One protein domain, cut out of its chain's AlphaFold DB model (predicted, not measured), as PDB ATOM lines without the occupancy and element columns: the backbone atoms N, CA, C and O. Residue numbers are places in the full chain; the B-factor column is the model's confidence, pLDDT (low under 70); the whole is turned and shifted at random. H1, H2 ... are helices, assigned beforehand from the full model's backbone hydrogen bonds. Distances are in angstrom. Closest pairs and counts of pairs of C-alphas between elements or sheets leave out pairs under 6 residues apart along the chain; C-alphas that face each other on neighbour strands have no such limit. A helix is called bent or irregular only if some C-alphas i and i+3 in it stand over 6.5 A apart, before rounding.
ATOM      1  N   PHE A  68     338.005 403.275 310.190       65.56
ATOM      2  CA  PHE A  68     337.120 402.154 310.469       65.56
ATOM      3  C   PHE A  68     337.996 400.964 310.857       65.56
ATOM      4  O   PHE A  68     338.958 400.653 310.149       65.56
ATOM      5  N   SER A  69     337.712 400.345 312.000       72.06
ATOM      6  CA  SER A  69     338.342 399.073 312.346       72.06
ATOM      7  C   SER A  69     337.795 397.966 311.442       72.06
ATOM      8  O   SER A  69     336.690 398.093 310.914       72.06
ATOM      9  N   ASP A  70     338.527 396.862 311.290       68.38
ATOM     10  CA  ASP A  70     338.068 395.717 310.487       68.38
ATOM     11  C   ASP A  70     336.674 395.232 310.935       68.38
ATOM     12  O   ASP A  70     335.811 394.933 310.113       68.38
ATOM     13  N   SER A  71     336.401 395.283 312.245       67.69
ATOM     14  CA  SER A  71     335.082 394.977 312.809       67.69
ATOM     15  C   SER A  71     333.980 395.973 312.436       67.69
ATOM     16  O   SER A  71     332.815 395.584 312.372       67.69
ATOM     17  N   ASP A  72     334.316 397.242 312.192       72.62
ATOM     18  CA  ASP A  72     333.341 398.249 311.760       72.62
ATOM     19  C   ASP A  72     332.976 398.057 310.286       72.62
ATOM     20  O   ASP A  72     331.826 398.265 309.909       72.62
ATOM     21  N   VAL A  73     333.938 397.627 309.463       73.50
ATOM     22  CA  VAL A  73     333.728 397.353 308.034       73.50
ATOM     23  C   VAL A  73     332.845 396.119 307.840       73.50
ATOM     24  O   VAL A  73     331.914 396.168 307.037       73.50
ATOM     25  N   ASP A  74     333.074 395.055 308.613       75.50
ATOM     26  CA  ASP A  74     332.278 393.819 308.546       75.50
ATOM     27  C   ASP A  74     330.815 394.017 308.979       75.50
ATOM     28  O   ASP A  74     329.915 393.313 308.516       75.50
ATOM     29  N   ALA A  75     330.560 394.984 309.863       80.31
ATOM     30  CA  ALA A  75     329.215 395.338 310.309       80.31
ATOM     31  C   ALA A  75     328.508 396.343 309.377       80.31
ATOM     32  O   ALA A  75     327.324 396.633 309.579       80.31
ATOM     33  N   MET A  76     329.209 396.887 308.376       79.19
ATOM     34  CA  MET A  76     328.711 397.988 307.559       79.19
ATOM     35  C   MET A  76     327.930 397.490 306.332       79.19
ATOM     36  O   MET A  76     328.389 396.605 305.605       79.19
ATOM     37  N   PRO A  77     326.749 398.064 306.040       83.75
ATOM     38  CA  PRO A  77     326.021 397.762 304.816       83.75
ATOM     39  C   PRO A  77     326.861 398.074 303.564       83.75
ATOM     40  O   PRO A  77     327.540 399.101 303.524       83.75
ATOM     41  N   PRO A  78     326.763 397.274 302.483       76.25
ATOM     42  CA  PRO A  78     327.546 397.499 301.264       76.25
ATOM     43  C   PRO A  78     327.385 398.893 300.636       76.25
ATOM     44  O   PRO A  78     328.311 399.391 300.002       76.25
ATOM     45  N   ALA A  79     326.221 399.529 300.799       76.69
ATOM     46  CA  ALA A  79     325.981 400.893 300.326       76.69
ATOM     47  C   ALA A  79     326.818 401.929 301.097       76.69
ATOM     48  O   ALA A  79     327.421 402.811 300.488       76.69
ATOM     49  N   ASP A  80     326.931 401.758 302.412       78.00
ATOM     50  CA  ASP A  80     327.646 402.675 303.300       78.00
ATOM     51  C   ASP A  80     329.170 402.540 303.127       78.00
ATOM     52  O   ASP A  80     329.900 403.527 303.222       78.00
ATOM     53  N   ILE A  81     329.654 401.346 302.753       79.31
ATOM     54  CA  ILE A  81     331.052 401.112 302.338       79.31
ATOM     55  C   ILE A  81     331.412 401.955 301.118       79.31
ATOM     56  O   ILE A  81     332.455 402.614 301.106       79.31
ATOM     57  N   TRP A  82     330.549 401.989 300.104       79.81
ATOM     58  CA  TRP A  82     330.814 402.790 298.911       79.81
ATOM     59  C   TRP A  82     330.860 404.287 299.203       79.81
ATOM     60  O   TRP A  82     331.702 404.991 298.641       79.81
ATOM     61  N   ASP A  83     329.996 404.781 300.082       80.38
ATOM     62  CA  ASP A  83     329.974 406.201 300.429       80.38
ATOM     63  C   ASP A  83     331.138 406.591 301.353       80.38
ATOM     64  O   ASP A  83     331.730 407.662 301.172       80.38
ATOM     65  N   ALA A  84     331.574 405.695 302.244       77.25
ATOM     66  CA  ALA A  84     332.799 405.870 303.023       77.25
ATOM     67  C   ALA A  84     334.045 405.949 302.121       77.25
ATOM     68  O   ALA A  84     334.885 406.836 302.296       77.25
ATOM     69  N   ILE A  85     334.136 405.084 301.102       80.56
ATOM     70  CA  ILE A  85     335.241 405.101 300.129       80.56
ATOM     71  C   ILE A  85     335.253 406.410 299.333       80.56
ATOM     72  O   ILE A  85     336.307 407.036 299.215       80.56
ATOM     73  N   LYS A  86     334.100 406.862 298.816       81.69
ATOM     74  CA  LYS A  86     334.014 408.138 298.077       81.69
ATOM     75  C   LYS A  86     334.447 409.320 298.939       81.69
ATOM     76  O   LYS A  86     335.183 410.179 298.463       81.69
ATOM     77  N   THR A  87     334.017 409.344 300.200       77.81
ATOM     78  CA  THR A  87     334.370 410.411 301.147       77.81
ATOM     79  C   THR A  87     335.875 410.421 301.410       77.81
ATOM     80  O   THR A  87     336.519 411.457 301.275       77.81
ATOM     81  N   SER A  88     336.472 409.250 301.658       75.25
ATOM     82  CA  SER A  88     337.921 409.119 301.852       75.25
ATOM     83  C   SER A  88     338.733 409.533 300.616       75.25
ATOM     84  O   SER A  88     339.786 410.167 300.736       75.25
ATOM     85  N   GLN A  89     338.248 409.209 299.414       74.31
ATOM     86  CA  GLN A  89     338.888 409.624 298.166       74.31
ATOM     87  C   GLN A  89     338.811 411.139 297.954       74.31
ATOM     88  O   GLN A  89     339.812 411.726 297.544       74.31
ATOM     89  N   ALA A  90     337.676 411.769 298.270       73.44
ATOM     90  CA  ALA A  90     337.518 413.221 298.199       73.44
ATOM     91  C   ALA A  90     338.480 413.938 299.163       73.44
ATOM     92  O   ALA A  90     339.256 414.787 298.735       73.44
ATOM     93  N   GLU A  91     338.540 413.506 300.424       74.31
ATOM     94  CA  GLU A  91     339.468 414.066 301.420       74.31
ATOM     95  C   GLU A  91     340.943 413.883 301.019       74.31
ATOM     96  O   GLU A  91     341.789 414.748 301.261       74.31
ATOM     97  N   THR A  92     341.274 412.756 300.380       71.50
ATOM     98  CA  THR A  92     342.632 412.497 299.879       71.50
ATOM     99  C   THR A  92     342.970 413.381 298.677       71.50
ATOM    100  O   THR A  92     344.108 413.843 298.560       71.50
ATOM    101  N   ALA A  93     342.006 413.627 297.788       71.31
ATOM    102  CA  ALA A  93     342.174 414.527 296.653       71.31
ATOM    103  C   ALA A  93     342.405 415.972 297.119       71.31
ATOM    104  O   ALA A  93     343.352 416.603 296.648       71.31
ATOM    105  N   ASP A  94     341.627 416.444 298.094       71.75
ATOM    106  CA  ASP A  94     341.760 417.788 298.666       71.75
ATOM    107  C   ASP A  94     343.108 417.968 299.379       71.75
ATOM    108  O   ASP A  94     343.820 418.942 299.133       71.75
ATOM    109  N   PHE A  95     343.532 416.984 300.181       72.69
ATOM    110  CA  PHE A  95     344.850 417.010 300.824       72.69
ATOM    111  C   PHE A  95     345.999 417.039 299.803       72.69
ATOM    112  O   PHE A  95     346.982 417.760 299.980       72.69
ATOM    113  N   ASN A  96     345.892 416.265 298.721       70.94
ATOM    114  CA  ASN A  96     346.906 416.251 297.668       70.94
ATOM    115  C   ASN A  96     346.929 417.559 296.863       70.94
ATOM    116  O   ASN A  96     348.011 417.994 296.464       70.94
ATOM    117  N   ALA A  97     345.773 418.188 296.638       73.81
ATOM    118  CA  ALA A  97     345.683 419.502 296.009       73.81
ATOM    119  C   ALA A  97     346.342 420.574 296.886       73.81
ATOM    120  O   ALA A  97     347.228 421.282 296.410       73.81
ATOM    121  N   GLN A  98     346.014 420.602 298.180       69.75
ATOM    122  CA  GLN A  98     346.611 421.535 299.134       69.75
ATOM    123  C   GLN A  98     348.129 421.343 299.246       69.75
ATOM    124  O   GLN A  98     348.890 422.297 299.135       69.75
ATOM    125  N   LYS A  99     348.604 420.096 299.342       74.88
ATOM    126  CA  LYS A  99     350.044 419.799 299.362       74.88
ATOM    127  C   LYS A  99     350.761 420.271 298.091       74.88
ATOM    128  O   LYS A  99     351.932 420.650 298.145       74.88
ATOM    129  N   LYS A 100     350.087 420.226 296.939       72.00
ATOM    130  CA  LYS A 100     350.630 420.716 295.667       72.00
ATOM    131  C   LYS A 100     350.711 422.245 295.639       72.00
ATOM    132  O   LYS A 100     351.703 422.771 295.143       72.00
ATOM    133  N   GLU A 101     349.712 422.937 296.181       71.94
ATOM    134  CA  GLU A 101     349.741 424.395 296.357       71.94
ATOM    135  C   GLU A 101     350.844 424.814 297.336       71.94
ATOM    136  O   GLU A 101     351.657 425.676 297.008       71.94
ATOM    137  N   ASP A 102     350.968 424.131 298.474       70.25
ATOM    138  CA  ASP A 102     352.014 424.397 299.467       70.25
ATOM    139  C   ASP A 102     353.424 424.163 298.896       70.25
ATOM    140  O   ASP A 102     354.350 424.925 299.176       70.25
ATOM    141  N   SER A 103     353.607 423.137 298.055       71.62
ATOM    142  CA  SER A 103     354.868 422.923 297.329       71.62
ATOM    143  C   SER A 103     355.183 424.091 296.398       71.62
ATOM    144  O   SER A 103     356.322 424.535 296.349       71.62
ATOM    145  N   TYR A 104     354.176 424.618 295.696       67.94
ATOM    146  CA  TYR A 104     354.365 425.728 294.768       67.94
ATOM    147  C   TYR A 104     354.839 426.999 295.480       67.94
ATOM    148  O   TYR A 104     355.714 427.679 294.957       67.94
ATOM    149  N   TYR A 105     354.321 427.298 296.677       63.84
ATOM    150  CA  TYR A 105     354.771 428.445 297.475       63.84
ATOM    151  C   TYR A 105     356.151 428.244 298.110       63.84
ATOM    152  O   TYR A 105     356.892 429.215 298.246       63.84
ATOM    153  N   ASN A 106     356.520 427.006 298.451       63.28
ATOM    154  CA  ASN A 106     357.867 426.685 298.939       63.28
ATOM    155  C   ASN A 106     358.935 426.757 297.833       63.28
ATOM    156  O   ASN A 106     360.100 427.004 298.131       63.28
ATOM    157  N   ASP A 107     358.539 426.565 296.572       63.03
ATOM    158  CA  ASP A 107     359.431 426.616 295.411       63.03
ATOM    159  C   ASP A 107     359.591 428.034 294.823       63.03
ATOM    160  O   ASP A 107     360.352 428.215 293.868       63.03
TER     161      ASP A 107
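This is residues 68 to 107 of the 114 residues of an uncharacterized protein of Fusarium clavum (UniProt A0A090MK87). Picture a long, straight helix, H2, with a short helix, H1, at its first end; H1 and the link after it make the short foot of an L, and H2 makes the long arm. Residues 85 to 107 stick out with nothing beside them. The printed part has 40 residues, with two named helices in the order H1, H2 and no named strand, and its class is all helix. It is extended, with a radius of gyration of the C-alphas of 15.1 A, and the C-alphas span 46 by 17 by 5 A.

Begin at residue 68 and go on to H1, residues 70 to 74, which a tight link of 3 residues joins to H2, residues 78 to 106. Look at Val 73 and Ile 81: their C-alphas, the closest of the two helices, are 7.3 A apart. H1 and H2 are close but not clearly touching, with 1 pair of C-alphas within 8 A, and their centres are 22.0 A apart. In the backbones of H1 and H2, every O i to N i+4 pair is within hydrogen-bond range.

Find C-alpha 70 at (338.068, 395.717, 310.487), where H1 begins; its 5 residues measure 6.4 A from first to last C-alpha. Then find C-alpha 78 at (327.546, 397.499, 301.264); from there the 29 residues of H2 run 42.1 A to C-alpha 106 at (357.867, 426.685, 298.939). Neither helix is bent.

The two C-alphas farthest apart, those of Ala 75 and Asp 107, are 46.0 A apart. Residues 85 to 107, of which 85 to 106 belong to H2, stand free. The printed part has no cut and no long link. Its mean pLDDT is 73.6; look in the B-factor column for values under 70 at residue 68, residues 70 to 71, residue 98 and residues 104 to 107.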